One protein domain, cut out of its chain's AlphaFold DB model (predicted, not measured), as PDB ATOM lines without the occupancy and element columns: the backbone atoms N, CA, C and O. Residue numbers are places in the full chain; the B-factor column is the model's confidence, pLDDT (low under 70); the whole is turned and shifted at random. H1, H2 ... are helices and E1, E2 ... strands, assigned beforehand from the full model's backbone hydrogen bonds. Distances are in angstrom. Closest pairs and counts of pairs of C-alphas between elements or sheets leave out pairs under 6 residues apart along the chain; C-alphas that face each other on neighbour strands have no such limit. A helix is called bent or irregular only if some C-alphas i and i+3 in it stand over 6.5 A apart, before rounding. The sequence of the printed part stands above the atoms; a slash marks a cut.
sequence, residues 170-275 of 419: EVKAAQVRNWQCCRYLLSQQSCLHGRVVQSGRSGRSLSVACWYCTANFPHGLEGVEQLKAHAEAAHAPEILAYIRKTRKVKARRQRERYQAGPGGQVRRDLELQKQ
ATOM      1  N   GLU A 170     105.276 166.609 185.515       44.91
ATOM      2  CA  GLU A 170     105.619 166.750 184.095       44.91
ATOM      3  C   GLU A 170     105.437 168.179 183.575       44.91
ATOM      4  O   GLU A 170     106.319 168.699 182.888       44.91
ATOM      5  N   VAL A 171     104.338 168.845 183.951       45.50
ATOM      6  CA  VAL A 171     104.076 170.242 183.567       45.50
ATOM      7  C   VAL A 171     105.075 171.168 184.255       45.50
ATOM      8  O   VAL A 171     105.649 172.028 183.586       45.50
ATOM      9  N   LYS A 172     105.393 170.930 185.541       49.34
ATOM     10  CA  LYS A 172     106.539 171.569 186.211       49.34
ATOM     11  C   LYS A 172     107.812 171.362 185.413       49.34
ATOM     12  O   LYS A 172     108.456 172.340 185.063       49.34
ATOM     13  N   ALA A 173     108.180 170.120 185.106       51.69
ATOM     14  CA  ALA A 173     109.432 169.825 184.424       51.69
ATOM     15  C   ALA A 173     109.496 170.492 183.041       51.69
ATOM     16  O   ALA A 173     110.516 171.077 182.692       51.69
ATOM     17  N   ALA A 174     108.426 170.461 182.243       46.78
ATOM     18  CA  ALA A 174     108.369 171.133 180.945       46.78
ATOM     19  C   ALA A 174     108.463 172.666 181.067       46.78
ATOM     20  O   ALA A 174     109.253 173.292 180.360       46.78
ATOM     21  N   GLN A 175     107.712 173.272 181.989       52.19
ATOM     22  CA  GLN A 175     107.690 174.723 182.176       52.19
ATOM     23  C   GLN A 175     108.999 175.240 182.788       52.19
ATOM     24  O   GLN A 175     109.547 176.224 182.297       52.19
ATOM     25  N   VAL A 176     109.548 174.542 183.787       54.22
ATOM     26  CA  VAL A 176     110.863 174.818 184.387       54.22
ATOM     27  C   VAL A 176     111.968 174.666 183.344       54.22
ATOM     28  O   VAL A 176     112.763 175.591 183.213       54.22
ATOM     29  N   ARG A 177     111.982 173.594 182.533       52.53
ATOM     30  CA  ARG A 177     112.963 173.429 181.440       52.53
ATOM     31  C   ARG A 177     112.873 174.564 180.422       52.53
ATOM     32  O   ARG A 177     113.893 175.182 180.134       52.53
ATOM     33  N   ASN A 178     111.682 174.906 179.927       51.00
ATOM     34  CA  ASN A 178     111.514 176.014 178.976       51.00
ATOM     35  C   ASN A 178     111.940 177.366 179.574       51.00
ATOM     36  O   ASN A 178     112.588 178.169 178.902       51.00
ATOM     37  N   TRP A 179     111.627 177.615 180.848       55.22
ATOM     38  CA  TRP A 179     112.013 178.849 181.533       55.22
ATOM     39  C   TRP A 179     113.522 178.913 181.804       55.22
ATOM     40  O   TRP A 179     114.130 179.960 181.602       55.22
ATOM     41  N   GLN A 180     114.150 177.789 182.167       57.19
ATOM     42  CA  GLN A 180     115.604 177.643 182.291       57.19
ATOM     43  C   GLN A 180     116.311 177.846 180.945       57.19
ATOM     44  O   GLN A 180     117.279 178.595 180.892       57.19
ATOM     45  N   CYS A 181     115.800 177.272 179.852       57.62
ATOM     46  CA  CYS A 181     116.356 177.436 178.504       57.62
ATOM     47  C   CYS A 181     116.318 178.899 178.037       57.62
ATOM     48  O   CYS A 181     117.316 179.427 177.544       57.62
ATOM     49  N   CYS A 182     115.190 179.587 178.249       57.81
ATOM     50  CA  CYS A 182     115.081 181.021 177.981       57.81
ATOM     51  C   CYS A 182     115.997 181.845 178.898       57.81
ATOM     52  O   CYS A 182     116.683 182.742 178.416       57.81
ATOM     53  N   ARG A 183     116.044 181.545 180.203       68.12
ATOM     54  CA  ARG A 183     116.885 182.257 181.181       68.12
ATOM     55  C   ARG A 183     118.378 182.084 180.897       68.12
ATOM     56  O   ARG A 183     119.112 183.052 181.045       68.12
ATOM     57  N   TYR A 184     118.799 180.902 180.451       72.56
ATOM     58  CA  TYR A 184     120.170 180.592 180.049       72.56
ATOM     59  C   TYR A 184     120.616 181.448 178.855       72.56
ATOM     60  O   TYR A 184     121.599 182.177 178.944       72.56
ATOM     61  N   LEU A 185     119.851 181.462 177.760       71.38
ATOM     62  CA  LEU A 185     120.211 182.284 176.598       71.38
ATOM     63  C   LEU A 185     120.015 183.786 176.836       71.38
ATOM     64  O   LEU A 185     120.690 184.591 176.200       71.38
ATOM     65  N   LEU A 186     119.133 184.184 177.757       74.69
ATOM     66  CA  LEU A 186     119.004 185.579 178.188       74.69
ATOM     67  C   LEU A 186     120.188 186.041 179.046       74.69
ATOM     68  O   LEU A 186     120.655 187.158 178.835       74.69
ATOM     69  N   SER A 187     120.701 185.215 179.970       73.19
ATOM     70  CA  SER A 187     121.879 185.584 180.771       73.19
ATOM     71  C   SER A 187     123.139 185.716 179.914       73.19
ATOM     72  O   SER A 187     123.945 186.604 180.168       73.19
ATOM     73  N   GLN A 188     123.248 184.918 178.847       75.44
ATOM     74  CA  GLN A 188     124.324 184.991 177.849       75.44
ATOM     75  C   GLN A 188     124.015 185.932 176.661       75.44
ATOM     76  O   GLN A 188     124.640 185.832 175.604       75.44
ATOM     77  N   GLN A 189     123.009 186.810 176.791       76.75
ATOM     78  CA  GLN A 189     122.593 187.815 175.791       76.75
ATOM     79  C   GLN A 189     122.349 187.283 174.357       76.75
ATOM     80  O   GLN A 189     122.345 188.045 173.391       76.75
ATOM     81  N   SER A 190     122.097 185.982 174.204       78.38
ATOM     82  CA  SER A 190     122.093 185.266 172.919       78.38
ATOM     83  C   SER A 190     120.718 184.732 172.504       78.38
ATOM     84  O   SER A 190     120.594 183.947 171.565       78.38
ATOM     85  N   CYS A 191     119.651 185.204 173.153       79.19
ATOM     86  CA  CYS A 191     118.263 184.828 172.862       79.19
ATOM     87  C   CYS A 191     117.775 185.192 171.443       79.19
ATOM     88  O   CYS A 191     116.775 184.635 170.985       79.19
ATOM     89  N   LEU A 192     118.464 186.107 170.749       77.69
ATOM     90  CA  LEU A 192     118.206 186.449 169.345       77.69
ATOM     91  C   LEU A 192     118.887 185.491 168.357       77.69
ATOM     92  O   LEU A 192     118.477 185.445 167.206       77.69
ATOM     93  N   HIS A 193     119.892 184.725 168.785       82.12
ATOM     94  CA  HIS A 193     120.706 183.880 167.904       82.12
ATOM     95  C   HIS A 193     120.155 182.454 167.797       82.12
ATOM     96  O   HIS A 193     120.172 181.858 166.721       82.12
ATOM     97  N   GLY A 194     119.588 181.921 168.885       81.88
ATOM     98  CA  GLY A 194     119.046 180.566 168.883       81.88
ATOM     99  C   GLY A 194     118.170 180.197 170.076       81.88
ATOM    100  O   GLY A 194     117.760 181.039 170.878       81.88
ATOM    101  N   ARG A 195     117.892 178.896 170.172       83.00
ATOM    102  CA  ARG A 195     117.092 178.227 171.208       83.00
ATOM    103  C   ARG A 195     117.830 177.006 171.748       83.00
ATOM    104  O   ARG A 195     118.581 176.374 171.016       83.00
ATOM    105  N   VAL A 196     117.572 176.621 172.993       83.06
ATOM    106  CA  VAL A 196     118.034 175.320 173.506       83.06
ATOM    107  C   VAL A 196     117.105 174.223 172.977       83.06
ATOM    108  O   VAL A 196     115.885 174.396 172.969       83.06
ATOM    109  N   VAL A 197     117.674 173.106 172.529       82.50
ATOM    110  CA  VAL A 197     116.959 171.929 172.016       82.50
ATOM    111  C   VAL A 197     117.509 170.684 172.715       82.50
ATOM    112  O   VAL A 197     118.692 170.612 173.035       82.50
ATOM    113  N   GLN A 198     116.653 169.699 172.991       80.50
ATOM    114  CA  GLN A 198     117.115 168.392 173.463       80.50
ATOM    115  C   GLN A 198     117.695 167.599 172.291       80.50
ATOM    116  O   GLN A 198     117.038 167.426 171.264       80.50
ATOM    117  N   SER A 199     118.918 167.108 172.461       65.31
ATOM    118  CA  SER A 199     119.613 166.263 171.498       65.31
ATOM    119  C   SER A 199     119.548 164.791 171.930       65.31
ATOM    120  O   SER A 199     119.530 164.457 173.117       65.31
ATOM    121  N   GLY A 200     119.503 163.895 170.942       62.44
ATOM    122  CA  GLY A 200     119.512 162.443 171.135       62.44
ATOM    123  C   GLY A 200     118.168 161.809 171.530       62.44
ATOM    124  O   GLY A 200     117.330 162.398 172.210       62.44
ATOM    125  N   ARG A 201     117.986 160.536 171.141       56.56
ATOM    126  CA  ARG A 201     116.767 159.733 171.400       56.56
ATOM    127  C   ARG A 201     116.432 159.532 172.887       56.56
ATOM    128  O   ARG A 201     115.320 159.126 173.196       56.56
ATOM    129  N   SER A 202     117.373 159.790 173.796       59.25
ATOM    130  CA  SER A 202     117.194 159.653 175.249       59.25
ATOM    131  C   SER A 202     116.846 160.965 175.967       59.25
ATOM    132  O   SER A 202     116.642 160.943 177.179       59.25
ATOM    133  N   GLY A 203     116.823 162.109 175.267       58.91
ATOM    134  CA  GLY A 203     116.499 163.427 175.840       58.91
ATOM    135  C   GLY A 203     117.467 163.939 176.919       58.91
ATOM    136  O   GLY A 203     117.153 164.918 177.600       58.91
ATOM    137  N   ARG A 204     118.618 163.272 177.106       62.16
ATOM    138  CA  ARG A 204     119.590 163.550 178.180       62.16
ATOM    139  C   ARG A 204     120.662 164.578 177.819       62.16
ATOM    140  O   ARG A 204     121.247 165.137 178.740       62.16
ATOM    141  N   SER A 205     120.934 164.836 176.538       73.06
ATOM    142  CA  SER A 205     121.855 165.905 176.135       73.06
ATOM    143  C   SER A 205     121.086 167.139 175.669       73.06
ATOM    144  O   SER A 205     120.010 167.056 175.077       73.06
ATOM    145  N   LEU A 206     121.638 168.311 175.970       82.06
ATOM    146  CA  LEU A 206     121.147 169.591 175.478       82.06
ATOM    147  C   LEU A 206     122.077 170.077 174.363       82.06
ATOM    148  O   LEU A 206     123.279 169.816 174.379       82.06
ATOM    149  N   SER A 207     121.516 170.808 173.411       86.44
ATOM    150  CA  SER A 207     122.228 171.537 172.365       86.44
ATOM    151  C   SER A 207     121.615 172.926 172.198       86.44
ATOM    152  O   SER A 207     120.517 173.202 172.690       86.44
ATOM    153  N   VAL A 208     122.317 173.816 171.505       88.06
ATOM    154  CA  VAL A 208     121.809 175.139 171.133       88.06
ATOM    155  C   VAL A 208     121.631 175.181 169.620       88.06
ATOM    156  O   VAL A 208     122.583 174.965 168.883       88.06
ATOM    157  N   ALA A 209     120.414 175.422 169.144       84.62
ATOM    158  CA  ALA A 209     120.070 175.464 167.727       84.62
ATOM    159  C   ALA A 209     119.887 176.908 167.258       84.62
ATOM    160  O   ALA A 209     119.259 177.704 167.961       84.62
ATOM    161  N   CYS A 210     120.362 177.233 166.057       85.06
ATOM    162  CA  CYS A 210     120.098 178.524 165.422       85.06
ATOM    163  C   CYS A 210     118.588 178.740 165.196       85.06
ATOM    164  O   CYS A 210     117.834 177.794 164.962       85.06
ATOM    165  N   TRP A 211     118.126 179.993 165.261       85.38
ATOM    166  CA  TRP A 211     116.743 180.335 164.886       85.38
ATOM    167  C   TRP A 211     116.507 180.341 163.373       85.38
ATOM    168  O   TRP A 211     115.370 180.167 162.935       85.38
ATOM    169  N   TYR A 212     117.564 180.577 162.599       85.00
ATOM    170  CA  TYR A 212     117.493 180.949 161.185       85.00
ATOM    171  C   TYR A 212     117.904 179.813 160.234       85.00
ATOM    172  O   TYR A 212     117.635 179.872 159.038       85.00
ATOM    173  N   CYS A 213     118.526 178.755 160.758       86.81
ATOM    174  CA  CYS A 213     118.987 177.599 159.994       86.81
ATOM    175  C   CYS A 213     118.964 176.321 160.855       86.81
ATOM    176  O   CYS A 213     118.552 176.336 162.014       86.81
ATOM    177  N   THR A 214     119.415 175.199 160.294       90.25
ATOM    178  CA  THR A 214     119.463 173.888 160.965       90.25
ATOM    179  C   THR A 214     120.742 173.639 161.779       90.25
ATOM    180  O   THR A 214     120.920 172.534 162.294       90.25
ATOM    181  N   ALA A 215     121.632 174.631 161.915       88.56
ATOM    182  CA  ALA A 215     122.878 174.493 162.667       88.56
ATOM    183  C   ALA A 215     122.624 174.290 164.172       88.56
ATOM    184  O   ALA A 215     121.810 174.992 164.782       88.56
ATOM    185  N   ASN A 216     123.354 173.344 164.764       91.62
ATOM    186  CA  ASN A 216     123.308 173.008 166.185       91.62
ATOM    187  C   ASN A 216     124.716 173.051 166.784       91.62
ATOM    188  O   ASN A 216     125.671 172.594 166.161       91.62
ATOM    189  N   PHE A 217     124.804 173.533 168.018       90.56
ATOM    190  CA  PHE A 217     126.027 173.767 168.778       90.56
ATOM    191  C   PHE A 217     125.952 173.033 170.129       90.56
ATOM    192  O   PHE A 217     124.843 172.776 170.623       90.56
ATOM    193  N   PRO A 218     127.090 172.659 170.743       88.44
ATOM    194  CA  PRO A 218     127.098 172.006 172.052       88.44
ATOM    195  C   PRO A 218     126.480 172.907 173.133       88.44
ATOM    196  O   PRO A 218     126.600 174.126 173.087       88.44
ATOM    197  N   HIS A 219     125.811 172.334 174.133       84.75
ATOM    198  CA  HIS A 219     125.308 173.125 175.259       84.75
ATOM    199  C   HIS A 219     126.445 173.475 176.233       84.75
ATOM    200  O   HIS A 219     127.000 172.598 176.893       84.75
ATOM    201  N   GLY A 220     126.752 174.762 176.351       83.69
ATOM    202  CA  GLY A 220     127.847 175.308 177.152       83.69
ATOM    203  C   GLY A 220     128.153 176.740 176.708       83.69
ATOM    204  O   GLY A 220     127.635 177.179 175.684       83.69
ATOM    205  N   LEU A 221     128.974 177.476 177.466       84.06
ATOM    206  CA  LEU A 221     129.341 178.859 177.113       84.06
ATOM    207  C   LEU A 221     129.958 178.931 175.708       84.06
ATOM    208  O   LEU A 221     129.475 179.682 174.868       84.06
ATOM    209  N   GLU A 222     130.920 178.052 175.428       89.00
ATOM    210  CA  GLU A 222     131.594 177.940 174.131       89.00
ATOM    211  C   GLU A 222     130.608 177.721 172.968       89.00
ATOM    212  O   GLU A 222     130.680 178.394 171.946       89.00
ATOM    213  N   GLY A 223     129.619 176.836 173.126       88.81
ATOM    214  CA  GLY A 223     128.614 176.601 172.088       88.81
ATOM    215  C   GLY A 223     127.601 177.740 171.929       88.81
ATOM    216  O   GLY A 223     127.043 177.915 170.847       88.81
ATOM    217  N   VAL A 224     127.386 178.559 172.966       87.75
ATOM    218  CA  VAL A 224     126.627 179.817 172.850       87.75
ATOM    219  C   VAL A 224     127.439 180.878 172.099       87.75
ATOM    220  O   VAL A 224     126.868 181.602 171.284       87.75
ATOM    221  N   GLU A 225     128.757 180.939 172.298       91.81
ATOM    222  CA  GLU A 225     129.651 181.810 171.524       91.81
ATOM    223  C   GLU A 225     129.748 181.373 170.057       91.81
ATOM    224  O   GLU A 225     129.584 182.207 169.167       91.81
ATOM    225  N   GLN A 226     129.896 180.071 169.784       93.75
ATOM    226  CA  GLN A 226     129.854 179.509 168.427       93.75
ATOM    227  C   GLN A 226     128.510 179.798 167.735       93.75
ATOM    228  O   GLN A 226     128.491 180.248 166.589       93.75
ATOM    229  N   LEU A 227     127.385 179.612 168.441       91.62
ATOM    230  CA  LEU A 227     126.049 179.975 167.958       91.62
ATOM    231  C   LEU A 227     125.955 181.467 167.619       91.62
ATOM    232  O   LEU A 227     125.405 181.824 166.577       91.62
ATOM    233  N   LYS A 228     126.462 182.339 168.497       91.44
ATOM    234  CA  LYS A 228     126.446 183.789 168.292       91.44
ATOM    235  C   LYS A 228     127.292 184.175 167.079       91.44
ATOM    236  O   LYS A 228     126.770 184.831 166.185       91.44
ATOM    237  N   ALA A 229     128.539 183.711 167.004       93.25
ATOM    238  CA  ALA A 229     129.437 183.971 165.882       93.25
ATOM    239  C   ALA A 229     128.846 183.477 164.552       93.25
ATOM    240  O   ALA A 229     128.865 184.203 163.559       93.25
ATOM    241  N   HIS A 230     128.244 182.283 164.534       94.69
ATOM    242  CA  HIS A 230     127.550 181.758 163.359       94.69
ATOM    243  C   HIS A 230     126.336 182.610 162.962       94.69
ATOM    244  O   HIS A 230     126.187 182.963 161.792       94.69
ATOM    245  N   ALA A 231     125.469 182.961 163.915       88.44
ATOM    246  CA  ALA A 231     124.269 183.746 163.647       88.44
ATOM    247  C   ALA A 231     124.602 185.187 163.214       88.44
ATOM    248  O   ALA A 231     123.953 185.721 162.319       88.44
ATOM    249  N   GLU A 232     125.632 185.805 163.791       91.00
ATOM    250  CA  GLU A 232     126.118 187.125 163.379       91.00
ATOM    251  C   GLU A 232     126.801 187.070 161.998       91.00
ATOM    252  O   GLU A 232     126.553 187.948 161.175       91.00
ATOM    253  N   ALA A 233     127.572 186.024 161.678       94.00
ATOM    254  CA  ALA A 233     128.219 185.887 160.370       94.00
ATOM    255  C   ALA A 233     127.237 185.557 159.226       94.00
ATOM    256  O   ALA A 233     127.318 186.156 158.154       94.00
ATOM    257  N   ALA A 234     126.314 184.612 159.434       91.94
ATOM    258  CA  ALA A 234     125.422 184.112 158.383       91.94
ATOM    259  C   ALA A 234     124.051 184.815 158.341       91.94
ATOM    260  O   ALA A 234     123.455 184.934 157.272       91.94
ATOM    261  N   HIS A 235     123.551 185.304 159.483       92.44
ATOM    262  CA  HIS A 235     122.154 185.742 159.648       92.44
ATOM    263  C   HIS A 235     121.992 187.187 160.167       92.44
ATOM    264  O   HIS A 235     120.866 187.636 160.405       92.44
ATOM    265  N   ALA A 236     123.072 187.979 160.258       86.12
ATOM    266  CA  ALA A 236     123.015 189.413 160.577       86.12
ATOM    267  C   ALA A 236     121.900 190.213 159.862       86.12
ATOM    268  O   ALA A 236     121.189 190.956 160.551       86.12
ATOM    269  N   PRO A 237     121.675 190.108 158.530       88.31
ATOM    270  CA  PRO A 237     120.614 190.882 157.875       88.31
ATOM    271  C   PRO A 237     119.209 190.519 158.382       88.31
ATOM    272  O   PRO A 237     118.354 191.403 158.509       88.31
ATOM    273  N   GLU A 238     118.977 189.252 158.729       81.25
ATOM    274  CA  GLU A 238     117.703 188.726 159.229       81.25
ATOM    275  C   GLU A 238     117.469 189.140 160.686       81.25
ATOM    276  O   GLU A 238     116.395 189.649 161.024       81.25
ATOM    277  N   ILE A 239     118.506 189.047 161.526       77.06
ATOM    278  CA  ILE A 239     118.519 189.559 162.904       77.06
ATOM    279  C   ILE A 239     118.212 191.068 162.908       77.06
ATOM    280  O   ILE A 239     117.317 191.533 163.621       77.06
ATOM    281  N   LEU A 240     118.877 191.851 162.052       78.56
ATOM    282  CA  LEU A 240     118.644 193.295 161.925       78.56
ATOM    283  C   LEU A 240     117.258 193.625 161.347       78.56
ATOM    284  O   LEU A 240     116.647 194.629 161.733       78.56
ATOM    285  N   ALA A 241     116.722 192.815 160.432       78.00
ATOM    286  CA  ALA A 241     115.347 192.952 159.948       78.00
ATOM    287  C   ALA A 241     114.326 192.680 161.068       78.00
ATOM    288  O   ALA A 241     113.395 193.472 161.256       78.00
ATOM    289  N   TYR A 242     114.539 191.630 161.868       75.81
ATOM    290  CA  TYR A 242     113.723 191.313 163.039       75.81
ATOM    291  C   TYR A 242     113.758 192.447 164.073       75.81
ATOM    292  O   TYR A 242     112.704 192.950 164.468       75.81
ATOM    293  N   ILE A 243     114.945 192.939 164.449       73.75
ATOM    294  CA  ILE A 243     115.104 194.066 165.382       73.75
ATOM    295  C   ILE A 243     114.361 195.311 164.869       73.75
ATOM    296  O   ILE A 243     113.613 195.937 165.629       73.75
ATOM    297  N   ARG A 244     114.494 195.657 163.579       79.75
ATOM    298  CA  ARG A 244     113.771 196.784 162.959       79.75
ATOM    299  C   ARG A 244     112.250 196.593 163.012       79.75
ATOM    300  O   ARG A 244     111.541 197.515 163.426       79.75
ATOM    301  N   LYS A 245     111.739 195.404 162.668       78.94
ATOM    302  CA  LYS A 245     110.303 195.066 162.734       78.94
ATOM    303  C   LYS A 245     109.769 195.191 164.165       78.94
ATOM    304  O   LYS A 245     108.764 195.866 164.387       78.94
ATOM    305  N   THR A 246     110.478 194.635 165.144       66.19
ATOM    306  CA  THR A 246     110.089 194.656 166.562       66.19
ATOM    307  C   THR A 246     110.124 196.074 167.146       66.19
ATOM    308  O   THR A 246     109.186 196.472 167.842       66.19
ATOM    309  N   ARG A 247     111.123 196.898 166.788       74.69
ATOM    310  CA  ARG A 247     111.155 198.339 167.118       74.69
ATOM    311  C   ARG A 247     109.964 199.089 166.501       74.69
ATOM    312  O   ARG A 247     109.290 199.829 167.218       74.69
ATOM    313  N   LYS A 248     109.638 198.854 165.220       82.31
ATOM    314  CA  LYS A 248     108.481 199.470 164.531       82.31
ATOM    315  C   LYS A 248     107.150 199.097 165.197       82.31
ATOM    316  O   LYS A 248     106.327 199.980 165.437       82.31
ATOM    317  N   VAL A 249     106.958 197.828 165.571       72.62
ATOM    318  CA  VAL A 249     105.764 197.356 166.303       72.62
ATOM    319  C   VAL A 249     105.679 197.976 167.702       72.62
ATOM    320  O   VAL A 249     104.608 198.442 168.091       72.62
ATOM    321  N   LYS A 250     106.792 198.057 168.446       69.00
ATOM    322  CA  LYS A 250     106.842 198.713 169.765       69.00
ATOM    323  C   LYS A 250     106.465 200.198 169.668       69.00
ATOM    324  O   LYS A 250     105.618 200.655 170.430       69.00
ATOM    325  N   ALA A 251     107.019 200.920 168.691       72.00
ATOM    326  CA  ALA A 251     106.718 202.333 168.443       72.00
ATOM    327  C   ALA A 251     105.274 202.574 167.955       72.00
ATOM    328  O   ALA A 251     104.684 203.610 168.264       72.00
ATOM    329  N   ARG A 252     104.683 201.631 167.206       78.44
ATOM    330  CA  ARG A 252     103.257 201.662 166.840       78.44
ATOM    331  C   ARG A 252     102.372 201.490 168.080       78.44
ATOM    332  O   ARG A 252     101.596 202.389 168.377       78.44
ATOM    333  N   ARG A 253     102.577 200.421 168.860       70.19
ATOM    334  CA  ARG A 253     101.829 200.156 170.108       70.19
ATOM    335  C   ARG A 253     101.955 201.287 171.130       70.19
ATOM    336  O   ARG A 253     101.023 201.549 171.884       70.19
ATOM    337  N   GLN A 254     103.104 201.959 171.177       69.50
ATOM    338  CA  GLN A 254     103.306 203.134 172.022       69.50
ATOM    339  C   GLN A 254     102.479 204.338 171.540       69.50
ATOM    340  O   GLN A 254     101.832 204.979 172.362       69.50
ATOM    341  N   ARG A 255     102.433 204.611 170.226       73.62
ATOM    342  CA  ARG A 255     101.573 205.662 169.650       73.62
ATOM    343  C   ARG A 255     100.086 205.382 169.867       73.62
ATOM    344  O   ARG A 255      99.392 206.264 170.357       73.62
ATOM    345  N   GLU A 256      99.638 204.154 169.613       74.25
ATOM    346  CA  GLU A 256      98.254 203.716 169.858       74.25
ATOM    347  C   GLU A 256      97.857 203.930 171.332       74.25
ATOM    348  O   GLU A 256      96.803 204.490 171.616       74.25
ATOM    349  N   ARG A 257      98.741 203.596 172.287       64.25
ATOM    350  CA  ARG A 257      98.521 203.861 173.723       64.25
ATOM    351  C   ARG A 257      98.458 205.346 174.084       64.25
ATOM    352  O   ARG A 257      97.703 205.697 174.982       64.25
ATOM    353  N   TYR A 258      99.238 206.213 173.434       63.41
ATOM    354  CA  TYR A 258      99.149 207.659 173.677       63.41
ATOM    355  C   TYR A 258      97.879 208.272 173.069       63.41
ATOM    356  O   TYR A 258      97.274 209.132 173.700       63.41
ATOM    357  N   GLN A 259      97.446 207.806 171.893       63.91
ATOM    358  CA  GLN A 259      96.205 208.245 171.238       63.91
ATOM    359  C   GLN A 259      94.944 207.779 171.987       63.91
ATOM    360  O   GLN A 259      93.974 208.528 172.083       63.91
ATOM    361  N   ALA A 260      94.975 206.570 172.555       60.69
ATOM    362  CA  ALA A 260      93.910 206.032 173.403       60.69
ATOM    363  C   ALA A 260      93.943 206.554 174.856       60.69
ATOM    364  O   ALA A 260      93.016 206.297 175.619       60.69
ATOM    365  N   GLY A 261      95.010 207.250 175.265       57.75
ATOM    366  CA  GLY A 261      95.145 207.820 176.606       57.75
ATOM    367  C   GLY A 261      94.525 209.221 176.740       57.75
ATOM    368  O   GLY A 261      94.200 209.846 175.731       57.75
ATOM    369  N   PRO A 262      94.447 209.780 177.966       49.44
ATOM    370  CA  PRO A 262      93.814 211.082 178.217       49.44
ATOM    371  C   PRO A 262      94.397 212.238 177.385       49.44
ATOM    372  O   PRO A 262      93.663 213.087 176.892       49.44
ATOM    373  N   GLY A 263      95.715 212.244 177.147       57.06
ATOM    374  CA  GLY A 263      96.360 213.247 176.287       57.06
ATOM    375  C   GLY A 263      95.962 213.159 174.805       57.06
ATOM    376  O   GLY A 263      96.090 214.139 174.080       57.06
ATOM    377  N   GLY A 264      95.462 212.006 174.353       60.22
ATOM    378  CA  GLY A 264      94.897 211.812 173.018       60.22
ATOM    379  C   GLY A 264      93.420 212.203 172.899       60.22
ATOM    380  O   GLY A 264      92.941 212.357 171.780       60.22
ATOM    381  N   GLN A 265      92.697 212.377 174.013       56.75
ATOM    382  CA  GLN A 265      91.388 213.050 174.031       56.75
ATOM    383  C   GLN A 265      91.578 214.563 173.925       56.75
ATOM    384  O   GLN A 265      91.192 215.128 172.912       56.75
ATOM    385  N   VAL A 266      92.340 215.167 174.848       60.84
ATOM    386  CA  VAL A 266      92.613 216.623 174.878       60.84
ATOM    387  C   VAL A 266      93.071 217.174 173.519       60.84
ATOM    388  O   VAL A 266      92.709 218.281 173.132       60.84
ATOM    389  N   ARG A 267      93.858 216.398 172.761       64.88
ATOM    390  CA  ARG A 267      94.333 216.803 171.432       64.88
ATOM    391  C   ARG A 267      93.237 216.794 170.355       64.88
ATOM    392  O   ARG A 267      93.248 217.676 169.507       64.88
ATOM    393  N   ARG A 268      92.296 215.843 170.419       67.06
ATOM    394  CA  ARG A 268      91.103 215.800 169.555       67.06
ATOM    395  C   ARG A 268      90.121 216.910 169.921       67.06
ATOM    396  O   ARG A 268      89.589 217.549 169.024       67.06
ATOM    397  N   ASP A 269      89.946 217.179 171.211       66.75
ATOM    398  CA  ASP A 269      89.068 218.246 171.703       66.75
ATOM    399  C   ASP A 269      89.569 219.631 171.231       66.75
ATOM    400  O   ASP A 269      88.782 220.451 170.763       66.75
ATOM    401  N   LEU A 270      90.891 219.855 171.243       65.25
ATOM    402  CA  LEU A 270      91.543 221.048 170.678       65.25
ATOM    403  C   LEU A 270      91.398 221.174 169.150       65.25
ATOM    404  O   LEU A 270      91.220 222.280 168.636       65.25
ATOM    405  N   GLU A 271      91.491 220.068 168.407       73.56
ATOM    406  CA  GLU A 271      91.257 220.066 166.954       73.56
ATOM    407  C   GLU A 271      89.783 220.363 166.629       73.56
ATOM    408  O   GLU A 271      89.511 221.151 165.721       73.56
ATOM    409  N   LEU A 272      88.844 219.838 167.423       70.06
ATOM    410  CA  LEU A 272      87.415 220.130 167.301       70.06
ATOM    411  C   LEU A 272      87.104 221.604 167.615       70.06
ATOM    412  O   LEU A 272      86.389 222.254 166.858       70.06
ATOM    413  N   GLN A 273      87.686 222.170 168.681       61.91
ATOM    414  CA  GLN A 273      87.541 223.596 169.014       61.91
ATOM    415  C   GLN A 273      88.048 224.512 167.892       61.91
ATOM    416  O   GLN A 273      87.392 225.503 167.574       61.91
ATOM    417  N   LYS A 274      89.170 224.158 167.244       69.12
ATOM    418  CA  LYS A 274      89.661 224.880 166.058       69.12
ATOM    419  C   LYS A 274      88.708 224.790 164.866       69.12
ATOM    420  O   LYS A 274      88.549 225.781 164.164       69.12
ATOM    421  N   GLN A 275      88.082 223.637 164.633       70.44
ATOM    422  CA  GLN A 275      87.096 223.468 163.556       70.44
ATOM    423  C   GLN A 275      85.784 224.218 163.824       70.44
ATOM    424  O   GLN A 275      85.137 224.661 162.881       70.44
TER     425      GLN A 275
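What this domain is: This is residues 170 to 275 of the 419 residues of the protein "Hypothetical protein" of Symbiodinium necroappetens (UniProt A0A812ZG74). A small head, the sheet E1 E2 E3 with H1 and H2a over one face, bears a long arm, H2b then H3, that makes the longest axis. The 106 printed residues hold H1 E1 E2 E3 H2 H3 in chain order, mostly helix, extended: radius of gyration of the C-alphas 21.3 A, spans 70 by 37 by 21 A. The sheet is a meander, antiparallel strands in a row.

Where its parts are: H1, residues 170 to 187, begins at C-alpha 170 (105.619, 166.750, 184.095) and measures 25.1 A. E1 is residues 194 to 199, E2 205 to 210, E3 216 to 218. H2, residues 221 to 259, assigned as one helix by its hydrogen bonds, is bent: C-alphas 234 and 237 are 8.3 A apart. Its arms are H2a, 221 to 234, and H2b, 237 to 259, 32.8 A. H3, residues 262 to 275, ends at C-alpha 275 (87.096, 223.468, 163.556).

How they stand to each other: H1 lies over E1, closest C-alphas Cys 181 and Val 196, 5.7 A. Within hydrogen-bond range are N 197 and O 207, 2.8 A, in hairpin E1 E2, and N 208 and O 217, 2.9 A, in hairpin E2 E3. H2a is on the same face of the sheet as H1, and its closest C-alphas to E3 are those of Gly 223 and Phe 217, 5.1 A apart. H2b is about perpendicular to H2a, 89 degrees. H3 is close to but not clearly touching H2b. Every O i to N i+4 pair is within range in H1, H2a and H2b, 9 of 10 in H3.

The domain as a whole: C-alphas 202 and 275, the farthest apart, are 71.5 A apart. The printed part has no cut and no long link. Mean pLDDT of the printed part is 73.8; 39 residues are under 70, among them 170 to 183 and 257 to 270.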